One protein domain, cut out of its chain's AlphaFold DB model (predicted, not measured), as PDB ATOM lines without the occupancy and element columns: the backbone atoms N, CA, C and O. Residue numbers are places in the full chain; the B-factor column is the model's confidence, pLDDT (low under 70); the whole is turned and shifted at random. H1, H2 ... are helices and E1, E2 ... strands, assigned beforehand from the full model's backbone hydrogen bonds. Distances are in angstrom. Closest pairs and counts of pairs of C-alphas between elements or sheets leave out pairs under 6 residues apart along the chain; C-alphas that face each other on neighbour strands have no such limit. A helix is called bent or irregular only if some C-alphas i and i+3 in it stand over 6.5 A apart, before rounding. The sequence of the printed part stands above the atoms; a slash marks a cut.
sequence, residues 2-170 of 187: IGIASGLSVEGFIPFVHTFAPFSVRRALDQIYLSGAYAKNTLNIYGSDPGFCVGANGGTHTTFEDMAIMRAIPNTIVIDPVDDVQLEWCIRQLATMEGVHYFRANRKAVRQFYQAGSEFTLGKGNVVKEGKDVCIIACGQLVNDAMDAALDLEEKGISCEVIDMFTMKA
ATOM      1  N   ILE A   2      11.043  10.867 -40.272       98.12
ATOM      2  CA  ILE A   2      12.375  11.309 -39.803       98.12
ATOM      3  C   ILE A   2      13.513  10.926 -40.755       98.12
ATOM      4  O   ILE A   2      14.283  11.793 -41.129       98.12
ATOM      5  N   GLY A   3      13.572   9.680 -41.242       97.69
ATOM      6  CA  GLY A   3      14.626   9.279 -42.188       97.69
ATOM      7  C   GLY A   3      14.644  10.085 -43.498       97.69
ATOM      8  O   GLY A   3      15.711  10.407 -44.001       97.69
ATOM      9  N   ILE A   4      13.473  10.477 -44.019       98.31
ATOM     10  CA  ILE A   4      13.386  11.344 -45.207       98.31
ATOM     11  C   ILE A   4      13.870  12.756 -44.874       98.31
ATOM     12  O   ILE A   4      14.634  13.330 -45.637       98.31
ATOM     13  N   ALA A   5      13.475  13.297 -43.718       98.50
ATOM     14  CA  ALA A   5      13.965  14.590 -43.251       98.50
ATOM     15  C   ALA A   5      15.489  14.591 -43.062       98.50
ATOM     16  O   ALA A   5      16.147  15.530 -43.487       98.50
ATOM     17  N   SER A   6      16.065  13.515 -42.520       98.19
ATOM     18  CA  SER A   6      17.518  13.349 -42.437       98.19
ATOM     19  C   SER A   6      18.171  13.376 -43.820       98.19
ATOM     20  O   SER A   6      19.166  14.065 -43.992       98.19
ATOM     21  N   GLY A   7      17.592  12.698 -44.818       98.31
ATOM     22  CA  GLY A   7      18.074  12.771 -46.202       98.31
ATOM     23  C   GLY A   7      18.003  14.186 -46.785       98.31
ATOM     24  O   GLY A   7      18.973  14.661 -47.358       98.31
ATOM     25  N   LEU A   8      16.898  14.903 -46.563       98.62
ATOM     26  CA  LEU A   8      16.766  16.307 -46.973       98.62
ATOM     27  C   LEU A   8      17.806  17.210 -46.294       98.62
ATOM     28  O   LEU A   8      18.348  18.101 -46.939       98.62
ATOM     29  N   SER A   9      18.116  16.963 -45.019       98.38
ATOM     30  CA  SER A   9      19.176  17.691 -44.316       98.38
ATOM     31  C   SER A   9      20.554  17.463 -44.935       98.38
ATOM     32  O   SER A   9      21.354  18.394 -44.940       98.38
ATOM     33  N   VAL A  10      20.843  16.259 -45.439       98.00
ATOM     34  CA  VAL A  10      22.109  15.960 -46.131       98.00
ATOM     35  C   VAL A  10      22.220  16.758 -47.433       98.00
ATOM     36  O   VAL A  10      23.293  17.258 -47.754       98.00
ATOM     37  N   GLU A  11      21.102  16.955 -48.130       98.25
ATOM     38  CA  GLU A  11      21.018  17.762 -49.357       98.25
ATOM     39  C   GLU A  11      20.969  19.283 -49.095       98.25
ATOM     40  O   GLU A  11      20.730  20.072 -50.008       98.25
ATOM     41  N   GLY A  12      21.178  19.724 -47.849       96.88
ATOM     42  CA  GLY A  12      21.239  21.143 -47.487       96.88
ATOM     43  C   GLY A  12      19.885  21.820 -47.254       96.88
ATOM     44  O   GLY A  12      19.836  23.035 -47.067       96.88
ATOM     45  N   PHE A  13      18.780  21.068 -47.225       98.25
ATOM     46  CA  PHE A  13      17.489  21.607 -46.793       98.25
ATOM     47  C   PHE A  13      17.408  21.708 -45.264       98.25
ATOM     48  O   PHE A  13      18.108  21.012 -44.531       98.25
ATOM     49  N   ILE A  14      16.486  22.539 -44.770       97.94
ATOM     50  CA  ILE A  14      16.211  22.716 -43.337       97.94
ATOM     51  C   ILE A  14      14.833  22.112 -43.038       97.94
ATOM     52  O   ILE A  14      13.815  22.800 -43.153       97.94
ATOM     53  N   PRO A  15      14.749  20.808 -42.722       98.06
ATOM     54  CA  PRO A  15      13.469  20.127 -42.622       98.06
ATOM     55  C   PRO A  15      12.744  20.479 -41.320       98.06
ATOM     56  O   PRO A  15      13.286  20.333 -40.220       98.06
ATOM     57  N   PHE A  16      11.474  20.857 -41.460       98.25
ATOM     58  CA  PHE A  16      10.496  20.893 -40.378       98.25
ATOM     59  C   PHE A  16       9.526  19.729 -40.552       98.25
ATOM     60  O   PHE A  16       8.902  19.574 -41.603       98.25
ATOM     61  N   VAL A  17       9.409  18.892 -39.526       97.88
ATOM     62  CA  VAL A  17       8.516  17.730 -39.517       97.88
ATOM     63  C   VAL A  17       7.516  17.847 -38.385       97.88
ATOM     64  O   VAL A  17       7.848  18.301 -37.293       97.88
ATOM     65  N   HIS A  18       6.291  17.404 -38.639       96.44
ATOM     66  CA  HIS A  18       5.197  17.548 -37.694       96.44
ATOM     67  C   HIS A  18       4.334  16.286 -37.638       96.44
ATOM     68  O   HIS A  18       3.934  15.731 -38.662       96.44
ATOM     69  N   THR A  19       4.037  15.855 -36.417       95.38
ATOM     70  CA  THR A  19       2.934  14.952 -36.074       95.38
ATOM     71  C   THR A  19       2.648  15.117 -34.572       95.38
ATOM     72  O   THR A  19       3.229  15.988 -33.922       95.38
ATOM     73  N   PHE A  20       1.761  14.314 -33.990       95.12
ATOM     74  CA  PHE A  20       1.511  14.384 -32.549       95.12
ATOM     75  C   PHE A  20       2.750  13.935 -31.766       95.12
ATOM     76  O   PHE A  20       3.478  13.044 -32.216       95.12
ATOM     77  N   ALA A  21       2.940  14.477 -30.562       95.38
ATOM     78  CA  ALA A  21       4.071  14.178 -29.679       95.38
ATOM     79  C   ALA A  21       4.436  12.676 -29.526       95.38
ATOM     80  O   ALA A  21       5.626  12.351 -29.611       95.38
ATOM     81  N   PRO A  22       3.493  11.714 -29.382       94.62
ATOM     82  CA  PRO A  22       3.887  10.312 -29.221       94.62
ATOM     83  C   PRO A  22       4.412   9.733 -30.535       94.62
ATOM     84  O   PRO A  22       5.276   8.859 -30.555       94.62
ATOM     85  N   PHE A  23       3.908  10.205 -31.670       95.69
ATOM     86  CA  PHE A  23       4.319   9.697 -32.973       95.69
ATOM     87  C   PHE A  23       5.611  10.356 -33.450       95.69
ATOM     88  O   PHE A  23       6.401   9.703 -34.133       95.69
ATOM     89  N   SER A  24       5.843  11.617 -33.073       96.31
ATOM     90  CA  SER A  24       7.064  12.339 -33.420       96.31
ATOM     91  C   SER A  24       8.243  11.880 -32.575       96.31
ATOM     92  O   SER A  24       9.335  11.805 -33.118       96.31
ATOM     93  N   VAL A  25       8.036  11.520 -31.301       96.31
ATOM     94  CA  VAL A  25       9.117  11.099 -30.395       96.31
ATOM     95  C   VAL A  25       9.095   9.596 -30.128       96.31
ATOM     96  O   VAL A  25       9.973   8.888 -30.618       96.31
ATOM     97  N   ARG A  26       8.097   9.071 -29.397       94.12
ATOM     98  CA  ARG A  26       8.067   7.658 -28.948       94.12
ATOM     99  C   ARG A  26       8.218   6.684 -30.118       94.12
ATOM    100  O   ARG A  26       9.005   5.746 -30.037       94.12
ATOM    101  N   ARG A  27       7.490   6.907 -31.218       95.19
ATOM    102  CA  ARG A  27       7.515   6.004 -32.384       95.19
ATOM    103  C   ARG A  27       8.749   6.168 -33.277       95.19
ATOM    104  O   ARG A  27       9.096   5.220 -33.973       95.19
ATOM    105  N   ALA A  28       9.381   7.340 -33.285       96.88
ATOM    106  CA  ALA A  28      10.479   7.664 -34.200       96.88
ATOM    107  C   ALA A  28      11.845   7.809 -33.507       96.88
ATOM    108  O   ALA A  28      12.797   8.281 -34.127       96.88
ATOM    109  N   LEU A  29      11.940   7.415 -32.231       97.50
ATOM    110  CA  LEU A  29      13.113   7.615 -31.380       97.50
ATOM    111  C   LEU A  29      14.409   7.130 -32.032       97.50
ATOM    112  O   LEU A  29      15.377   7.884 -32.090       97.50
ATOM    113  N   ASP A  30      14.428   5.905 -32.550       97.81
ATOM    114  CA  ASP A  30      15.648   5.332 -33.121       97.81
ATOM    115  C   ASP A  30      16.124   6.115 -34.355       97.81
ATOM    116  O   ASP A  30      17.304   6.437 -34.482       97.81
ATOM    117  N   GLN A  31      15.201   6.552 -35.219       98.06
ATOM    118  CA  GLN A  31      15.544   7.400 -36.364       98.06
ATOM    119  C   GLN A  31      16.016   8.792 -35.928       98.06
ATOM    120  O   GLN A  31      16.939   9.337 -36.532       98.06
ATOM    121  N   ILE A  32      15.427   9.376 -34.881       98.25
ATOM    122  CA  ILE A  32      15.895  10.656 -34.322       98.25
ATOM    123  C   ILE A  32      17.314  10.504 -33.776       98.25
ATOM    124  O   ILE A  32      18.162  11.366 -34.009       98.25
ATOM    125  N   TYR A  33      17.578   9.410 -33.064       97.75
ATOM    126  CA  TYR A  33      18.872   9.158 -32.454       97.75
ATOM    127  C   TYR A  33      19.943   8.876 -33.511       97.75
ATOM    128  O   TYR A  33      20.942   9.589 -33.570       97.75
ATOM    129  N   LEU A  34      19.735   7.871 -34.365       97.88
ATOM    130  CA  LEU A  34      20.727   7.416 -35.340       97.88
ATOM    131  C   LEU A  34      20.819   8.354 -36.547       97.88
ATOM    132  O   LEU A  34      21.895   8.858 -36.867       97.88
ATOM    133  N   SER A  35      19.695   8.610 -37.218       97.81
ATOM    134  CA  SER A  35      19.668   9.402 -38.456       97.81
ATOM    135  C   SER A  35      19.657  10.908 -38.205       97.81
ATOM    136  O   SER A  35      19.971  11.671 -39.115       97.81
ATOM    137  N   GLY A  36      19.271  11.360 -37.014       97.50
ATOM    138  CA  GLY A  36      19.336  12.764 -36.614       97.50
ATOM    139  C   GLY A  36      20.628  13.073 -35.873       97.50
ATOM    140  O   GLY A  36      21.597  13.557 -36.453       97.50
ATOM    141  N   ALA A  37      20.634  12.786 -34.572       96.12
ATOM    142  CA  ALA A  37      21.664  13.255 -33.653       96.12
ATOM    143  C   ALA A  37      23.042  12.629 -33.916       96.12
ATOM    144  O   ALA A  37      24.037  13.350 -33.987       96.12
ATOM    145  N   TYR A  38      23.115  11.306 -34.082       96.69
ATOM    146  CA  TYR A  38      24.373  10.591 -34.306       96.69
ATOM    147  C   TYR A  38      24.988  10.932 -35.668       96.69
ATOM    148  O   TYR A  38      26.174  11.252 -35.745       96.69
ATOM    149  N   ALA A  39      24.170  10.955 -36.725       97.12
ATOM    150  CA  ALA A  39      24.581  11.377 -38.065       97.12
ATOM    151  C   ALA A  39      24.823  12.895 -38.201       97.12
ATOM    152  O   ALA A  39      25.273  13.337 -39.253       97.12
ATOM    153  N   LYS A  40      24.560  13.685 -37.147       96.25
ATOM    154  CA  LYS A  40      24.696  15.153 -37.112       96.25
ATOM    155  C   LYS A  40      23.848  15.885 -38.162       96.25
ATOM    156  O   LYS A  40      24.231  16.952 -38.625       96.25
ATOM    157  N   ASN A  41      22.686  15.333 -38.499       97.81
ATOM    158  CA  ASN A  41      21.724  15.995 -39.374       97.81
ATOM    159  C   ASN A  41      20.906  17.042 -38.606       97.81
ATOM    160  O   ASN A  41      20.674  16.919 -37.397       97.81
ATOM    161  N   THR A  42      20.428  18.050 -39.331       98.12
ATOM    162  CA  THR A  42      19.541  19.089 -38.809       98.12
ATOM    163  C   THR A  42      18.092  18.651 -38.944       98.12
ATOM    164  O   THR A  42      17.618  18.361 -40.039       98.12
ATOM    165  N   LEU A  43      17.372  18.596 -37.823       98.31
ATOM    166  CA  LEU A  43      15.968  18.195 -37.773       98.31
ATOM    167  C   LEU A  43      15.196  19.129 -36.846       98.31
ATOM    168  O   LEU A  43      15.486  19.176 -35.652       98.31
ATOM    169  N   ASN A  44      14.167  19.796 -37.367       98.38
ATOM    170  CA  ASN A  44      13.225  20.571 -36.565       98.38
ATOM    171  C   ASN A  44      11.928  19.772 -36.392       98.38
ATOM    172  O   ASN A  44      11.164  19.595 -37.341       98.38
ATOM    173  N   ILE A  45      11.696  19.245 -35.192       98.31
ATOM    174  CA  ILE A  45      10.620  18.292 -34.902       98.31
ATOM    175  C   ILE A  45       9.549  18.973 -34.052       98.31
ATOM    176  O   ILE A  45       9.788  19.280 -32.884       98.31
ATOM    177  N   TYR A  46       8.356  19.137 -34.624       97.06
ATOM    178  CA  TYR A  46       7.179  19.641 -33.925       97.06
ATOM    179  C   TYR A  46       6.291  18.491 -33.431       97.06
ATOM    180  O   TYR A  46       5.655  17.800 -34.236       97.06
ATOM    181  N   GLY A  47       6.225  18.297 -32.112       96.31
ATOM    182  CA  GLY A  47       5.262  17.400 -31.465       96.31
ATOM    183  C   GLY A  47       4.031  18.157 -30.975       96.31
ATOM    184  O   GLY A  47       4.115  18.851 -29.963       96.31
ATOM    185  N   SER A  48       2.883  18.022 -31.646       93.88
ATOM    186  CA  SER A  48       1.664  18.672 -31.143       93.88
ATOM    187  C   SER A  48       0.977  17.883 -30.040       93.88
ATOM    188  O   SER A  48       1.127  16.663 -29.927       93.88
ATOM    189  N   ASP A  49       0.179  18.616 -29.267       90.38
ATOM    190  CA  ASP A  49      -0.750  18.096 -28.264       90.38
ATOM    191  C   ASP A  49      -0.091  17.154 -27.235       90.38
ATOM    192  O   ASP A  49      -0.600  16.057 -26.982       90.38
ATOM    193  N   PRO A  50       1.040  17.554 -26.621       91.94
ATOM    194  CA  PRO A  50       1.717  16.719 -25.642       91.94
ATOM    195  C   PRO A  50       0.886  16.556 -24.360       91.94
ATOM    196  O   PRO A  50       0.080  17.411 -23.986       91.94
ATOM    197  N   GLY A  51       1.121  15.464 -23.636       89.88
ATOM    198  CA  GLY A  51       0.476  15.201 -22.352       89.88
ATOM    199  C   GLY A  51      -1.049  15.191 -22.435       89.88
ATOM    200  O   GLY A  51      -1.646  14.598 -23.335       89.88
ATOM    201  N   PHE A  52      -1.681  15.847 -21.463       86.69
ATOM    202  CA  PHE A  52      -3.137  15.926 -21.353       86.69
ATOM    203  C   PHE A  52      -3.783  16.812 -22.432       86.69
ATOM    204  O   PHE A  52      -5.001  16.751 -22.617       86.69
ATOM    205  N   CYS A  53      -2.998  17.601 -23.180       83.12
ATOM    206  CA  CYS A  53      -3.511  18.522 -24.201       83.12
ATOM    207  C   CYS A  53      -4.356  17.803 -25.263       83.12
ATOM    208  O   CYS A  53      -5.313  18.380 -25.794       83.12
ATOM    209  N   VAL A  54      -4.034  16.530 -25.502       85.31
ATOM    210  CA  VAL A  54      -4.651  15.641 -26.490       85.31
ATOM    211  C   VAL A  54      -6.126  15.316 -26.220       85.31
ATOM    212  O   VAL A  54      -6.836  14.881 -27.129       85.31
ATOM    213  N   GLY A  55      -6.605  15.547 -24.993       86.12
ATOM    214  CA  GLY A  55      -8.015  15.426 -24.620       86.12
ATOM    215  C   GLY A  55      -8.616  14.049 -24.916       86.12
ATOM    216  O   GLY A  55      -8.123  13.025 -24.447       86.12
ATOM    217  N   ALA A  56      -9.694  14.028 -25.704       87.06
ATOM    218  CA  ALA A  56     -10.517  12.842 -25.955       87.06
ATOM    219  C   ALA A  56      -9.817  11.714 -26.736       87.06
ATOM    220  O   ALA A  56     -10.334  10.601 -26.785       87.06
ATOM    221  N   ASN A  57      -8.639  11.962 -27.318       85.62
ATOM    222  CA  ASN A  57      -7.885  10.938 -28.050       85.62
ATOM    223  C   ASN A  57      -7.325   9.823 -27.139       85.62
ATOM    224  O   ASN A  57      -6.931   8.762 -27.629       85.62
ATOM    225  N   GLY A  58      -7.301  10.043 -25.820       88.38
ATOM    226  CA  GLY A  58      -6.990   9.019 -24.824       88.38
ATOM    227  C   GLY A  58      -5.524   8.570 -24.788       88.38
ATOM    228  O   GLY A  58      -4.643   9.133 -25.438       88.38
ATOM    229  N   GLY A  59      -5.263   7.520 -24.002       88.06
ATOM    230  CA  GLY A  59      -3.911   7.133 -23.576       88.06
ATOM    231  C   GLY A  59      -2.932   6.746 -24.691       88.06
ATOM    232  O   GLY A  59      -1.725   6.833 -24.496       88.06
ATOM    233  N   THR A  60      -3.413   6.363 -25.877       90.00
ATOM    234  CA  THR A  60      -2.534   6.076 -27.027       90.00
ATOM    235  C   THR A  60      -1.880   7.339 -27.584       90.00
ATOM    236  O   THR A  60      -0.776   7.269 -28.127       90.00
ATOM    237  N   HIS A  61      -2.549   8.483 -27.431       92.81
ATOM    238  CA  HIS A  61      -2.103   9.788 -27.904       92.81
ATOM    239  C   HIS A  61      -1.492  10.646 -26.785       92.81
ATOM    240  O   HIS A  61      -0.752  11.593 -27.045       92.81
ATOM    241  N   THR A  62      -1.781  10.314 -25.528       92.12
ATOM    242  CA  THR A  62      -1.191  10.985 -24.371       92.12
ATOM    243  C   THR A  62       0.303  10.673 -24.280       92.12
ATOM    244  O   THR A  62       0.728   9.513 -24.329       92.12
ATOM    245  N   THR A  63       1.114  11.724 -24.145       91.00
ATOM    246  CA  THR A  63       2.582  11.613 -24.148       91.00
ATOM    247  C   THR A  63       3.161  12.350 -22.958       91.00
ATOM    248  O   THR A  63       3.052  13.570 -22.885       91.00
ATOM    249  N   PHE A  64       3.754  11.618 -22.021       90.38
ATOM    250  CA  PHE A  64       4.361  12.190 -20.811       90.38
ATOM    251  C   PHE A  64       5.888  12.146 -20.859       90.38
ATOM    252  O   PHE A  64       6.576  12.849 -20.124       90.38
ATOM    253  N   GLU A  65       6.418  11.286 -21.717       94.31
ATOM    254  CA  GLU A  65       7.817  10.903 -21.762       94.31
ATOM    255  C   GLU A  65       8.603  11.575 -22.896       94.31
ATOM    256  O   GLU A  65       9.823  11.440 -22.943       94.31
ATOM    257  N   ASP A  66       7.947  12.325 -23.787       95.50
ATOM    258  CA  ASP A  66       8.573  12.990 -24.938       95.50
ATOM    259  C   ASP A  66       9.731  13.903 -24.524       95.50
ATOM    260  O   ASP A  66      10.839  13.796 -25.058       95.50
ATOM    261  N   MET A  67       9.509  14.750 -23.515       94.12
ATOM    262  CA  MET A  67      10.552  15.630 -22.991       94.12
ATOM    263  C   MET A  67      11.696  14.840 -22.355       94.12
ATOM    264  O   MET A  67      12.858  15.198 -22.539       94.12
ATOM    265  N   ALA A  68      11.404  13.757 -21.629       95.19
ATOM    266  CA  ALA A  68      12.438  12.924 -21.016       95.19
ATOM    267  C   ALA A  68      13.312  12.248 -22.082       95.19
ATOM    268  O   ALA A  68      14.540  12.334 -22.019       95.19
ATOM    269  N   ILE A  69      12.678  11.654 -23.098       97.00
ATOM    270  CA  ILE A  69      13.349  11.000 -24.223       97.00
ATOM    271  C   ILE A  69      14.231  12.000 -24.973       97.00
ATOM    272  O   ILE A  69      15.435  11.780 -25.108       97.00
ATOM    273  N   MET A  70      13.674  13.129 -25.417       97.12
ATOM    274  CA  MET A  70      14.426  14.095 -26.226       97.12
ATOM    275  C   MET A  70      15.568  14.750 -25.447       97.12
ATOM    276  O   MET A  70      16.616  15.052 -26.025       97.12
ATOM    277  N   ARG A  71      15.420  14.921 -24.127       95.38
ATOM    278  CA  ARG A  71      16.497  15.421 -23.259       95.38
ATOM    279  C   ARG A  71      17.630  14.414 -23.080       95.38
ATOM    280  O   ARG A  71      18.768  14.850 -22.902       95.38
ATOM    281  N   ALA A  72      17.359  13.113 -23.161       95.00
ATOM    282  CA  ALA A  72      18.387  12.078 -23.052       95.00
ATOM    283  C   ALA A  72      19.318  12.027 -24.279       95.00
ATOM    284  O   ALA A  72      20.485  11.664 -24.150       95.00
ATOM    285  N   ILE A  73      18.848  12.447 -25.457       95.44
ATOM    286  CA  ILE A  73      19.652  12.454 -26.690       95.44
ATOM    287  C   ILE A  73      20.690  13.591 -26.636       95.44
ATOM    288  O   ILE A  73      20.300  14.744 -26.472       95.44
ATOM    289  N   PRO A  74      22.006  13.347 -26.768       90.25
ATOM    290  CA  PRO A  74      23.023  14.399 -26.677       90.25
ATOM    291  C   PRO A  74      22.825  15.549 -27.676       90.25
ATOM    292  O   PRO A  74      22.373  15.345 -28.795       90.25
ATOM    293  N   ASN A  75      23.214  16.765 -27.275       88.88
ATOM    294  CA  ASN A  75      23.201  17.977 -28.113       88.88
ATOM    295  C   ASN A  75      21.844  18.373 -28.735       88.88
ATOM    296  O   ASN A  75      21.819  19.244 -29.600       88.88
ATOM    297  N   THR A  76      20.728  17.797 -28.282       95.00
ATOM    298  CA  THR A  76      19.391  18.269 -28.656       95.00
ATOM    299  C   THR A  76      19.046  19.604 -28.006       95.00
ATOM    300  O   THR A  76      19.508  19.907 -26.899       95.00
ATOM    301  N   ILE A  77      18.188  20.371 -28.678       96.31
ATOM    302  CA  ILE A  77      17.426  21.470 -28.074       96.31
ATOM    303  C   ILE A  77      16.012  20.968 -27.802       96.31
ATOM    304  O   ILE A  77      15.418  20.321 -28.664       96.31
ATOM    305  N   VAL A  78      15.487  21.248 -26.610       96.94
ATOM    306  CA  VAL A  78      14.118  20.891 -26.219       96.94
ATOM    307  C   VAL A  78      13.427  22.124 -25.662       96.94
ATOM    308  O   VAL A  78      13.886  22.670 -24.655       96.94
ATOM    309  N   ILE A  79      12.335  22.535 -26.304       96.56
ATOM    310  CA  ILE A  79      11.552  23.709 -25.911       96.56
ATOM    311  C   ILE A  79      10.045  23.411 -25.841       96.56
ATOM    312  O   ILE A  79       9.536  22.545 -26.555       96.56
ATOM    313  N   ASP A  80       9.347  24.144 -24.979       96.00
ATOM    314  CA  ASP A  80       7.895  24.099 -24.767       96.00
ATOM    315  C   ASP A  80       7.377  25.547 -24.657       96.00
ATOM    316  O   ASP A  80       7.296  26.080 -23.546       96.00
ATOM    317  N   PRO A  81       7.164  26.243 -25.794       95.62
ATOM    318  CA  PRO A  81       6.740  27.639 -25.802       95.62
ATOM    319  C   PRO A  81       5.359  27.852 -25.172       95.62
ATOM    320  O   PRO A  81       4.445  27.052 -25.379       95.62
ATOM    321  N   VAL A  82       5.207  28.948 -24.425       95.19
ATOM    322  CA  VAL A  82       3.975  29.276 -23.688       95.19
ATOM    323  C   VAL A  82       2.844  29.808 -24.570       95.19
ATOM    324  O   VAL A  82       1.684  29.484 -24.315       95.19
ATOM    325  N   ASP A  83       3.166  30.605 -25.591       94.62
ATOM    326  CA  ASP A  83       2.210  31.241 -26.498       94.62
ATOM    327  C   ASP A  83       2.708  31.271 -27.957       94.62
ATOM    328  O   ASP A  83       3.777  30.750 -28.297       94.62
ATOM    329  N   ASP A  84       1.885  31.831 -28.842       94.00
ATOM    330  CA  ASP A  84       2.139  31.924 -30.279       94.00
ATOM    331  C   ASP A  84       3.320  32.842 -30.616       94.00
ATOM    332  O   ASP A  84       4.122  32.505 -31.489       94.00
ATOM    333  N   VAL A  85       3.474  33.950 -29.892       96.00
ATOM    334  CA  VAL A  85       4.601  34.880 -30.045       96.00
ATOM    335  C   VAL A  85       5.923  34.181 -29.737       96.00
ATOM    336  O   VAL A  85       6.878  34.265 -30.519       96.00
ATOM    337  N   GLN A  86       5.994  33.455 -28.621       96.44
ATOM    338  CA  GLN A  86       7.200  32.722 -28.262       96.44
ATOM    339  C   GLN A  86       7.459  31.548 -29.211       96.44
ATOM    340  O   GLN A  86       8.614  31.298 -29.571       96.44
ATOM    341  N   LEU A  87       6.411  30.849 -29.660       95.50
ATOM    342  CA  LEU A  87       6.529  29.789 -30.662       95.50
ATOM    343  C   LEU A  87       7.073  30.327 -31.993       95.50
ATOM    344  O   LEU A  87       7.981  29.715 -32.562       95.50
ATOM    345  N   GLU A  88       6.570  31.466 -32.475       96.00
ATOM    346  CA  GLU A  88       7.058  32.105 -33.701       96.00
ATOM    347  C   GLU A  88       8.549  32.431 -33.586       96.00
ATOM    348  O   GLU A  88       9.338  32.056 -34.463       96.00
ATOM    349  N   TRP A  89       8.951  33.081 -32.489       97.44
ATOM    350  CA  TRP A  89      10.357  33.390 -32.242       97.44
ATOM    351  C   TRP A  89      11.206  32.116 -32.236       97.44
ATOM    352  O   TRP A  89      12.223  32.046 -32.928       97.44
ATOM    353  N   CYS A  90      10.759  31.074 -31.530       96.56
ATOM    354  CA  CYS A  90      11.462  29.798 -31.461       96.56
ATOM    355  C   CYS A  90      11.652  29.168 -32.843       96.56
ATOM    356  O   CYS A  90      12.767  28.781 -33.180       96.56
ATOM    357  N   ILE A  91      10.604  29.100 -33.669       96.25
ATOM    358  CA  ILE A  91      10.687  28.539 -35.026       96.25
ATOM    359  C   ILE A  91      11.728  29.295 -35.859       96.25
ATOM    360  O   ILE A  91      12.562  28.664 -36.514       96.25
ATOM    361  N   ARG A  92      11.724  30.634 -35.802       97.06
ATOM    362  CA  ARG A  92      12.700  31.472 -36.520       97.06
ATOM    363  C   ARG A  92      14.129  31.217 -36.049       97.06
ATOM    364  O   ARG A  92      15.018  31.094 -36.888       97.06
ATOM    365  N   GLN A  93      14.352  31.085 -34.741       96.06
ATOM    366  CA  GLN A  93      15.680  30.766 -34.212       96.06
ATOM    367  C   GLN A  93      16.142  29.375 -34.648       96.06
ATOM    368  O   GLN A  93      17.230  29.229 -35.206       96.06
ATOM    369  N   LEU A  94      15.299  28.355 -34.455       95.44
ATOM    370  CA  LEU A  94      15.620  26.966 -34.791       95.44
ATOM    371  C   LEU A  94      15.894  26.771 -36.293       95.44
ATOM    372  O   LEU A  94      16.724  25.940 -36.658       95.44
ATOM    373  N   ALA A  95      15.270  27.572 -37.161       96.69
ATOM    374  CA  ALA A  95      15.523  27.557 -38.602       96.69
ATOM    375  C   ALA A  95      16.950  27.985 -38.990       96.69
ATOM    376  O   ALA A  95      17.400  27.657 -40.081       96.69
ATOM    377  N   THR A  96      17.669  28.703 -38.125       96.06
ATOM    378  CA  THR A  96      19.054  29.154 -38.382       96.06
ATOM    379  C   THR A  96      20.106  28.265 -37.716       96.06
ATOM    380  O   THR A  96      21.307  28.511 -37.806       96.06
ATOM    381  N   MET A  97      19.653  27.227 -37.020       95.31
ATOM    382  CA  MET A  97      20.453  26.395 -36.144       95.31
ATOM    383  C   MET A  97      20.686  25.009 -36.757       95.31
ATOM    384  O   MET A  97      19.801  24.435 -37.381       95.31
ATOM    385  N   GLU A  98      21.857  24.421 -36.506       95.69
ATOM    386  CA  GLU A  98      22.144  23.037 -36.918       95.69
ATOM    387  C   GLU A  98      21.753  22.010 -35.852       95.69
ATOM    388  O   GLU A  98      21.774  22.325 -34.668       95.69
ATOM    389  N   GLY A  99      21.519  20.757 -36.228       96.19
ATOM    390  CA  GLY A  99      21.284  19.659 -35.286       96.19
ATOM    391  C   GLY A  99      19.810  19.403 -34.968       96.19
ATOM    392  O   GLY A  99      18.905  19.851 -35.668       96.19
ATOM    393  N   VAL A 100      19.561  18.598 -33.934       97.81
ATOM    394  CA  VAL A 100      18.213  18.101 -33.626       97.81
ATOM    395  C   VAL A 100      17.520  19.005 -32.613       97.81
ATOM    396  O   VAL A 100      17.973  19.165 -31.475       97.81
ATOM    397  N   HIS A 101      16.375  19.544 -33.012       98.00
ATOM    398  CA  HIS A 101      15.539  20.415 -32.203       98.00
ATOM    399  C   HIS A 101      14.154  19.800 -32.051       98.00
ATOM    400  O   HIS A 101      13.510  19.437 -33.035       98.00
ATOM    401  N   TYR A 102      13.691  19.696 -30.812       97.81
ATOM    402  CA  TYR A 102      12.328  19.310 -30.492       97.81
ATOM    403  C   TYR A 102      11.609  20.486 -29.860       97.81
ATOM    404  O   TYR A 102      12.075  21.054 -28.870       97.81
ATOM    405  N   PHE A 103      10.460  20.817 -30.424       95.44
ATOM    406  CA  PHE A 103       9.538  21.753 -29.823       95.44
ATOM    407  C   PHE A 103       8.162  21.121 -29.763       95.44
ATOM    408  O   PHE A 103       7.720  20.448 -30.701       95.44
ATOM    409  N   ARG A 104       7.497  21.310 -28.632       92.94
ATOM    410  CA  ARG A 104       6.133  20.842 -28.434       92.94
ATOM    411  C   ARG A 104       5.234  22.027 -28.144       92.94
ATOM    412  O   ARG A 104       5.665  22.979 -27.517       92.94
ATOM    413  N   ALA A 105       4.015  21.983 -28.649       89.44
ATOM    414  CA  ALA A 105       3.035  23.038 -28.435       89.44
ATOM    415  C   ALA A 105       1.635  22.446 -28.566       89.44
ATOM    416  O   ALA A 105       1.411  21.489 -29.320       89.44
ATOM    417  N   ASN A 106       0.683  23.013 -27.835       82.94
ATOM    418  CA  ASN A 106      -0.719  22.674 -28.027       82.94
ATOM    419  C   ASN A 106      -1.247  23.303 -29.331       82.94
ATOM    420  O   ASN A 106      -0.569  24.080 -30.002       82.94
ATOM    421  N   ARG A 107      -2.476  22.941 -29.701       77.50
ATOM    422  CA  ARG A 107      -3.205  23.555 -30.822       77.50
ATOM    423  C   ARG A 107      -4.321  24.502 -30.374       77.50
ATOM    424  O   ARG A 107      -5.139  24.911 -31.195       77.50
ATOM    425  N   LYS A 108      -4.438  24.750 -29.070       79.00
ATOM    426  CA  LYS A 108      -5.572  25.454 -28.458       79.00
ATOM    427  C   LYS A 108      -5.163  26.882 -28.132       79.00
ATOM    428  O   LYS A 108      -3.996  27.144 -27.881       79.00
ATOM    429  N   ALA A 109      -6.134  27.791 -28.108       80.06
ATOM    430  CA  ALA A 109      -5.885  29.144 -27.637       80.06
ATOM    431  C   ALA A 109      -5.402  29.113 -26.176       80.06
ATOM    432  O   ALA A 109      -5.933  28.363 -25.354       80.06
ATOM    433  N   VAL A 110      -4.397  29.930 -25.885       85.81
ATOM    434  CA  VAL A 110      -3.784  30.113 -24.565       85.81
ATOM    435  C   VAL A 110      -3.821  31.594 -24.199       85.81
ATOM    436  O   VAL A 110      -4.065  32.438 -25.067       85.81
ATOM    437  N   ARG A 111      -3.599  31.928 -22.921       90.75
ATOM    438  CA  ARG A 111      -3.358  33.316 -22.513       90.75
ATOM    439  C   ARG A 111      -2.152  33.841 -23.286       90.75
ATOM    440  O   ARG A 111      -1.126  33.174 -23.360       90.75
ATOM    441  N   GLN A 112      -2.288  35.038 -23.835       93.00
ATOM    442  CA  GLN A 112      -1.176  35.732 -24.464       93.00
ATOM    443  C   GLN A 112      -0.305  36.359 -23.373       93.00
ATOM    444  O   GLN A 112      -0.809  37.139 -22.561       93.00
ATOM    445  N   PHE A 113       0.978  36.001 -23.336       95.00
ATOM    446  CA  PHE A 113       1.937  36.524 -22.359       95.00
ATOM    447  C   PHE A 113       2.843  37.584 -22.976       95.00
ATOM    448  O   PHE A 113       3.218  38.542 -22.298       95.00
ATOM    449  N   TYR A 114       3.169  37.440 -24.261       97.00
ATOM    450  CA  TYR A 114       4.124  38.305 -24.937       97.00
ATOM    451  C   TYR A 114       3.492  39.100 -26.083       97.00
ATOM    452  O   TYR A 114       2.498  38.707 -26.697       97.00
ATOM    453  N   GLN A 115       4.088  40.254 -26.377       96.81
ATOM    454  CA  GLN A 115       3.700  41.101 -27.505       96.81
ATOM    455  C   GLN A 115       4.435  40.670 -28.775       96.81
ATOM    456  O   GLN A 115       5.586  40.232 -28.711       96.81
ATOM    457  N   ALA A 116       3.810  40.852 -29.938       96.31
ATOM    458  CA  ALA A 116       4.458  40.589 -31.220       96.31
ATOM    459  C   ALA A 116       5.815  41.314 -31.321       96.31
ATOM    460  O   ALA A 116       5.926  42.492 -30.984       96.31
ATOM    461  N   GLY A 117       6.846  40.598 -31.777       94.50
ATOM    462  CA  GLY A 117       8.220  41.110 -31.845       94.50
ATOM    463  C   GLY A 117       9.038  40.966 -30.556       94.50
ATOM    464  O   GLY A 117      10.192  41.384 -30.542       94.50
ATOM    465  N   SER A 118       8.485  40.364 -29.496       96.75
ATOM    466  CA  SER A 118       9.268  40.013 -28.302       96.75
ATOM    467  C   SER A 118      10.422  39.070 -28.656       96.75
ATOM    468  O   SER A 118      10.269  38.146 -29.460       96.75
ATOM    469  N   GLU A 119      11.577  39.290 -28.030       95.56
ATOM    470  CA  GLU A 119      12.772  38.465 -28.197       95.56
ATOM    471  C   GLU A 119      13.077  37.687 -26.920       95.56
ATOM    472  O   GLU A 119      12.857  38.167 -25.807       95.56
ATOM    473  N   PHE A 120      13.625  36.485 -27.081       95.25
ATOM    474  CA  PHE A 120      13.926  35.584 -25.972       95.25
ATOM    475  C   PHE A 120      15.385  35.127 -26.017       95.25
ATOM    476  O   PHE A 120      16.182  35.522 -26.868       95.25
ATOM    477  N   THR A 121      15.781  34.284 -25.069       93.62
ATOM    478  CA  THR A 121      17.118  33.687 -25.047       93.62
ATOM    479  C   THR A 121      16.994  32.215 -24.694       93.62
ATOM    480  O   THR A 121      16.486  31.864 -23.632       93.62
ATOM    481  N   LEU A 122      17.465  31.336 -25.584       91.00
ATOM    482  CA  LEU A 122      17.463  29.894 -25.334       91.00
ATOM    483  C   LEU A 122      18.259  29.574 -24.060       91.00
ATOM    484  O   LEU A 122      19.394  30.017 -23.893       91.00
ATOM    485  N   GLY A 123      17.665  28.778 -23.173       89.38
ATOM    486  CA  GLY A 123      18.261  28.386 -21.889       89.38
ATOM    487  C   GLY A 123      18.072  29.399 -20.755       89.38
ATOM    488  O   GLY A 123      18.578  29.161 -19.656       89.38
ATOM    489  N   LYS A 124      17.346  30.499 -20.999       89.44
ATOM    490  CA  LYS A 124      16.987  31.500 -19.990       89.44
ATOM    491  C   LYS A 124      15.477  31.484 -19.748       89.44
ATOM    492  O   LYS A 124      14.705  31.467 -20.702       89.44
ATOM    493  N   GLY A 125      15.075  31.499 -18.477       91.44
ATOM    494  CA  GLY A 125      13.671  31.663 -18.089       91.44
ATOM    495  C   GLY A 125      13.239  33.131 -18.111       91.44
ATOM    496  O   GLY A 125      14.044  34.017 -17.809       91.44
ATOM    497  N   ASN A 126      11.973  33.376 -18.435       95.06
ATOM    498  CA  ASN A 126      11.370  34.706 -18.480       95.06
ATOM    499  C   ASN A 126      10.457  34.899 -17.266       95.06
ATOM    500  O   ASN A 126       9.592  34.065 -17.006       95.06
ATOM    501  N   VAL A 127      10.628  35.993 -16.528       95.81
ATOM    502  CA  VAL A 127       9.704  36.346 -15.443       95.81
ATOM    503  C   VAL A 127       8.445  36.927 -16.078       95.81
ATOM    504  O   VAL A 127       8.497  38.002 -16.671       95.81
ATOM    505  N   VAL A 128       7.326  36.210 -15.975       95.75
ATOM    506  CA  VAL A 128       6.019  36.665 -16.490       95.75
ATOM    507  C   VAL A 128       5.178  37.336 -15.408       95.75
ATOM    508  O   VAL A 128       4.227  38.051 -15.711       95.75
ATOM    509  N   LYS A 129       5.550  37.138 -14.140       95.75
ATOM    510  CA  LYS A 129       4.977  37.827 -12.986       95.75
ATOM    511  C   LYS A 129       6.018  37.923 -11.875       95.75
ATOM    512  O   LYS A 129       6.576  36.903 -11.486       95.75
ATOM    513  N   GLU A 130       6.250  39.116 -11.334       95.38
ATOM    514  CA  GLU A 130       7.149  39.303 -10.188       95.38
ATOM    515  C   GLU A 130       6.490  38.892  -8.859       95.38
ATOM    516  O   GLU A 130       5.274  39.030  -8.673       95.38
ATOM    517  N   GLY A 131       7.309  38.426  -7.913       94.56
ATOM    518  CA  GLY A 131       6.896  38.116  -6.547       94.56
ATOM    519  C   GLY A 131       8.077  37.893  -5.600       94.56
ATOM    520  O   GLY A 131       9.232  37.844  -6.029       94.56
ATOM    521  N   LYS A 132       7.805  37.810  -4.291       94.00
ATOM    522  CA  LYS A 132       8.853  37.786  -3.243       94.00
ATOM    523  C   LYS A 132       8.784  36.628  -2.237       94.00
ATOM    524  O   LYS A 132       9.769  36.423  -1.533       94.00
ATOM    525  N   ASP A 133       7.663  35.916  -2.144       94.62
ATOM    526  CA  ASP A 133       7.445  34.907  -1.098       94.62
ATOM    527  C   ASP A 133       7.604  33.475  -1.637       94.62
ATOM    528  O   ASP A 133       8.139  32.607  -0.949       94.62
ATOM    529  N   VAL A 134       7.182  33.225  -2.880       95.12
ATOM    530  CA  VAL A 134       7.281  31.919  -3.552       95.12
ATOM    531  C   VAL A 134       7.525  32.105  -5.050       95.12
ATOM    532  O   VAL A 134       7.095  33.102  -5.624       95.12
ATOM    533  N   CYS A 135       8.202  31.148  -5.687       95.81
ATOM    534  CA  CYS A 135       8.470  31.141  -7.126       95.81
ATOM    535  C   CYS A 135       7.925  29.853  -7.762       95.81
ATOM    536  O   CYS A 135       8.271  28.752  -7.327       95.81
ATOM    537  N   ILE A 136       7.084  29.992  -8.790       97.12
ATOM    538  CA  ILE A 136       6.587  28.891  -9.619       97.12
ATOM    539  C   ILE A 136       7.307  28.936 -10.964       97.12
ATOM    540  O   ILE A 136       7.225  29.918 -11.699       97.12
ATOM    541  N   ILE A 137       7.982  27.842 -11.308       96.81
ATOM    542  CA  ILE A 137       8.625  27.666 -12.610       96.81
ATOM    543  C   ILE A 137       7.797  26.669 -13.415       96.81
ATOM    544  O   ILE A 137       7.627  25.520 -13.002       96.81
ATOM    545  N   ALA A 138       7.299  27.104 -14.566       95.44
ATOM    546  CA  ALA A 138       6.506  26.291 -15.480       95.44
ATOM    547  C   ALA A 138       6.993  26.479 -16.925       95.44
ATOM    548  O   ALA A 138       7.848  27.314 -17.202       95.44
ATOM    549  N   CYS A 139       6.480  25.676 -17.851       94.12
ATOM    550  CA  CYS A 139       6.737  25.822 -19.283       94.12
ATOM    551  C   CYS A 139       5.493  25.417 -20.073       94.12
ATOM    552  O   CYS A 139       4.604  24.734 -19.543       94.12
ATOM    553  N   GLY A 140       5.429  25.856 -21.328       93.00
ATOM    554  CA  GLY A 140       4.301  25.588 -22.204       93.00
ATOM    555  C   GLY A 140       2.973  26.019 -21.595       93.00
ATOM    556  O   GLY A 140       2.863  27.018 -20.882       93.00
ATOM    557  N   GLN A 141       1.945  25.206 -21.821       89.75
ATOM    558  CA  GLN A 141       0.593  25.512 -21.362       89.75
ATOM    559  C   GLN A 141       0.481  25.661 -19.833       89.75
ATOM    560  O   GLN A 141      -0.338  26.461 -19.383       89.75
ATOM    561  N   LEU A 142       1.316  24.974 -19.040       93.00
ATOM    562  CA  LEU A 142       1.242  25.013 -17.571       93.00
ATOM    563  C   LEU A 142       1.592  26.386 -16.976       93.00
ATOM    564  O   LEU A 142       1.291  26.634 -15.812       93.00
ATOM    565  N   VAL A 143       2.193  27.295 -17.749       95.62
ATOM    566  CA  VAL A 143       2.399  28.684 -17.304       95.62
ATOM    567  C   VAL A 143       1.056  29.405 -17.104       95.62
ATOM    568  O   VAL A 143       0.950  30.269 -16.237       95.62
ATOM    569  N   ASN A 144       0.006  29.017 -17.840       93.88
ATOM    570  CA  ASN A 144      -1.352  29.532 -17.624       93.88
ATOM    571  C   ASN A 144      -1.851  29.157 -16.224       93.88
ATOM    572  O   ASN A 144      -2.221  30.039 -15.454       93.88
ATOM    573  N   ASP A 145      -1.764  27.869 -15.882       94.75
ATOM    574  CA  ASP A 145      -2.189  27.350 -14.578       94.75
ATOM    575  C   ASP A 145      -1.334  27.934 -13.439       94.75
ATOM    576  O   ASP A 145      -1.845  28.263 -12.371       94.75
ATOM    577  N   ALA A 146      -0.029  28.120 -13.673       97.06
ATOM    578  CA  ALA A 146       0.874  28.767 -12.721       97.06
ATOM    579  C   ALA A 146       0.483  30.225 -12.444       97.06
ATOM    580  O   ALA A 146       0.564  30.681 -11.305       97.06
ATOM    581  N   MET A 147       0.051  30.950 -13.474       97.31
ATOM    582  CA  MET A 147      -0.405  32.327 -13.333       97.31
ATOM    583  C   MET A 147      -1.750  32.403 -12.596       97.31
ATOM    584  O   MET A 147      -1.919  33.282 -11.757       97.31
ATOM    585  N   ASP A 148      -2.673  31.469 -12.840       97.25
ATOM    586  CA  ASP A 148      -3.938  31.396 -12.092       97.25
ATOM    587  C   ASP A 148      -3.686  31.085 -10.610       97.25
ATOM    588  O   ASP A 148      -4.173  31.793  -9.730       97.25
ATOM    589  N   ALA A 149      -2.813  30.116 -10.321       97.88
ATOM    590  CA  ALA A 149      -2.395  29.816  -8.953       97.88
ATOM    591  C   ALA A 149      -1.699  31.008  -8.271       97.88
ATOM    592  O   ALA A 149      -1.871  31.220  -7.070       97.88
ATOM    593  N   ALA A 150      -0.915  31.792  -9.015       97.75
ATOM    594  CA  ALA A 150      -0.266  32.984  -8.483       97.75
ATOM    595  C   ALA A 150      -1.279  34.067  -8.082       97.75
ATOM    596  O   ALA A 150      -1.096  34.687  -7.037       97.75
ATOM    597  N   LEU A 151      -2.345  34.262  -8.864       96.88
ATOM    598  CA  LEU A 151      -3.430  35.194  -8.532       96.88
ATOM    599  C   LEU A 151      -4.198  34.727  -7.281       96.88
ATOM    600  O   LEU A 151      -4.388  35.512  -6.352       96.88
ATOM    601  N   ASP A 152      -4.521  33.434  -7.188       98.25
ATOM    602  CA  ASP A 152      -5.172  32.843  -6.006       98.25
ATOM    603  C   ASP A 152      -4.324  32.965  -4.722       98.25
ATOM    604  O   ASP A 152      -4.848  32.994  -3.601       98.25
ATOM    605  N   LEU A 153      -2.994  32.960  -4.859       97.88
ATOM    606  CA  LEU A 153      -2.057  33.164  -3.753       97.88
ATOM    607  C   LEU A 153      -2.003  34.633  -3.321       97.88
ATOM    608  O   LEU A 153      -1.949  34.907  -2.119       97.88
ATOM    609  N   GLU A 154      -2.076  35.570  -4.266       95.50
ATOM    610  CA  GLU A 154      -2.102  37.004  -3.965       95.50
ATOM    611  C   GLU A 154      -3.339  37.404  -3.161       95.50
ATOM    612  O   GLU A 154      -3.216  38.170  -2.203       95.50
ATOM    613  N   GLU A 155      -4.503  36.820  -3.457       97.44
ATOM    614  CA  GLU A 155      -5.728  37.019  -2.664       97.44
ATOM    615  C   GLU A 155      -5.567  36.583  -1.198       97.44
ATOM    616  O   GLU A 155      -6.240  37.095  -0.301       97.44
ATOM    617  N   LYS A 156      -4.634  35.662  -0.931       97.69
ATOM    618  CA  LYS A 156      -4.290  35.164   0.411       97.69
ATOM    619  C   LYS A 156      -3.104  35.910   1.032       97.69
ATOM    620  O   LYS A 156      -2.624  35.512   2.092       97.69
ATOM    621  N   GLY A 157      -2.629  36.978   0.391       97.56
ATOM    622  CA  GLY A 157      -1.506  37.792   0.855       97.56
ATOM    623  C   GLY A 157      -0.125  37.182   0.599       97.56
ATOM    624  O   GLY A 157       0.838  37.615   1.230       97.56
ATOM    625  N   ILE A 158      -0.013  36.192  -0.296       97.81
ATOM    626  CA  ILE A 158       1.251  35.537  -0.660       97.81
ATOM    627  C   ILE A 158       1.715  36.063  -2.023       97.81
ATOM    628  O   ILE A 158       1.057  35.863  -3.041       97.81
ATOM    629  N   SER A 159       2.878  36.714  -2.065       96.75
ATOM    630  CA  SER A 159       3.457  37.251  -3.297       96.75
ATOM    631  C   SER A 159       4.176  36.163  -4.098       96.75
ATOM    632  O   SER A 159       5.293  35.759  -3.764       96.75
ATOM    633  N   CYS A 160       3.546  35.713  -5.182       96.88
ATOM    634  CA  CYS A 160       4.063  34.657  -6.051       96.88
ATOM    635  C   CYS A 160       4.747  35.213  -7.310       96.88
ATOM    636  O   CYS A 160       4.145  35.993  -8.054       96.88
ATOM    637  N   GLU A 161       5.985  34.783  -7.555       97.62
ATOM    638  CA  GLU A 161       6.723  34.953  -8.809       97.62
ATOM    639  C   GLU A 161       6.390  33.796  -9.761       97.62
ATOM    640  O   GLU A 161       6.267  32.650  -9.324       97.62
ATOM    641  N   VAL A 162       6.248  34.083 -11.055       97.69
ATOM    642  CA  VAL A 162       6.013  33.070 -12.092       97.69
ATOM    643  C   VAL A 162       7.059  33.216 -13.187       97.69
ATOM    644  O   VAL A 162       7.223  34.293 -13.771       97.69
ATOM    645  N   ILE A 163       7.751  32.115 -13.471       97.25
ATOM    646  CA  ILE A 163       8.795  32.030 -14.488       97.25
ATOM    647  C   ILE A 163       8.371  31.045 -15.573       97.25
ATOM    648  O   ILE A 163       8.143  29.862 -15.312       97.25
ATOM    649  N   ASP A 164       8.340  31.540 -16.803       96.69
ATOM    650  CA  ASP A 164       8.250  30.747 -18.019       96.69
ATOM    651  C   ASP A 164       9.648  30.238 -18.407       96.69
ATOM    652  O   ASP A 164      10.498  30.972 -18.923       96.69
ATOM    653  N   MET A 165       9.899  28.961 -18.133       95.75
ATOM    654  CA  MET A 165      11.114  28.240 -18.499       95.75
ATOM    655  C   MET A 165      10.890  27.419 -19.773       95.75
ATOM    656  O   MET A 165      11.034  26.196 -19.786       95.75
ATOM    657  N   PHE A 166      10.566  28.103 -20.871       95.25
ATOM    658  CA  PHE A 166      10.290  27.480 -22.170       95.25
ATOM    659  C   PHE A 166      11.431  26.599 -22.709       95.25
ATOM    660  O   PHE A 166      11.193  25.748 -23.562       95.25
ATOM    661  N   THR A 167      12.677  26.764 -22.241       94.62
ATOM    662  CA  THR A 167      13.804  25.900 -22.629       94.62
ATOM    663  C   THR A 167      14.067  24.802 -21.601       94.62
ATOM    664  O   THR A 167      14.721  25.020 -20.585       94.62
ATOM    665  N   MET A 168      13.670  23.572 -21.926       92.31
ATOM    666  CA  MET A 168      13.895  22.384 -21.088       92.31
ATOM    667  C   MET A 168      15.272  21.745 -21.283       92.31
ATOM    668  O   MET A 168      15.722  20.940 -20.454       92.31
ATOM    669  N   LYS A 169      15.936  22.063 -22.399       92.75
ATOM    670  CA  LYS A 169      17.343  21.744 -22.661       92.75
ATOM    671  C   LYS A 169      17.904  22.640 -23.760       92.75
ATOM    672  O   LYS A 169      17.359  22.686 -24.859       92.75
ATOM    673  N   ALA A 170      19.039  23.273 -23.475       86.06
ATOM    674  CA  ALA A 170      19.858  23.983 -24.454       86.06
ATOM    675  C   ALA A 170      21.059  23.126 -24.906       86.06
ATOM    676  O   ALA A 170      21.457  22.174 -24.225       86.06
TER     677      ALA A 170
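What this domain is: This is residues 2 to 170 of the 187 residues of the protein "Transketolase C-subunit" of Firmicutes bacterium CAG:536 (UniProt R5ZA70). Two lobes stand end to end: the larger is a twisted five-strand sheet with H1, H2 and H5 over one face and H6 over the other, the smaller a three-strand sheet with H7 over one face. Residues 106 to 125 lead from the larger lobe to the smaller, and E7 runs on into E8, an edge strand of the larger sheet. The printed part has 169 residues, with seven named helices and eight named strands in the order H1 E1 H2 H3 E2 H4 H5 E3 H6 E4 E5 E6 H7 E7 E8; both sheets are mixed, in the orders E1 E2 E4 E3 E8 and E5 E7 E6. The class is mixed, helices and strands; the whole is compact, with a radius of gyration of the C-alphas of 16.9 A, and elongated, spanning 57 by 35 by 26 A.

How they stand to each other: H1, residues 2 to 10, touches H3, residues 29 to 38, at a shallow tilt of 15 degrees; the closest C-alphas, of Ser 6 and Ser 35, are 6.0 A apart. E1, residues 16 to 20, and E2, residues 43 to 48, are parallel, with N 17 and O 44 at 2.9 A. H2, residues 21 to 26, touches H5, residues 66 to 72, at a steep tilt of 42 degrees, closest at the C-alphas of Val 25 and Asp 66, 5.8 A. H4, residues 51 to 57, is irregular, with C-alphas 53 and 56 9.2 A apart, and is not on the sheet. E4, residues 100 to 105, is parallel to E2, with N 45 and O 101 at 2.8 A, and to E3, residues 77 to 79, with N 79 and O 102 at 3.0 A. H6, residues 84 to 94, runs along E4 at 7 degrees on the local plane, on the opposite face from H1, H2 and H5. E8, residues 167 to 169, is antiparallel to E3, with N 78 and O 169 at 2.9 A. E7, residues 160 to 164, is antiparallel to E5, residues 126 to 129, with N 164 and O 126 at 2.8 A, and parallel to E6, residues 134 to 138, with N 136 and O 161 at 2.8 A. H7, residues 142 to 154, is on this sheet in two layers, helix over strands, at a height of 8.3 A. E1, H2 H3, E2; E3, H6, E4; and E6, H7, E7 are strand-helix-strand units, parallel neighbour strands joined through helices, and E2, H4 H5, E3 is a split one, with E4 between its strands; the four crossovers are right-handed. Each O i to N i+4 pair is within hydrogen-bond range in H1, H2, H5, H6 and H7, against 5 of 6 in H3 and 0 of 3 in H4, where 2 of 4 O i to N i+3 pairs are.

Where its parts are: H1 begins at C-alpha 2, (12.375, 11.309, -39.803). E2 is 15.8 A long, E4 16.8 A, H6 15.1 A and H7 18.4 A. E8 ends at C-alpha 169, (17.343, 21.744, -22.661).

The domain as a whole: The C-alphas farthest apart, of Glu 11 and Gly 157, are 58.6 A apart. The printed part has no cut; the link E4 to E5 is long, with 20 residues. Mean pLDDT of the printed part is 94.7, and no printed residue is under 70.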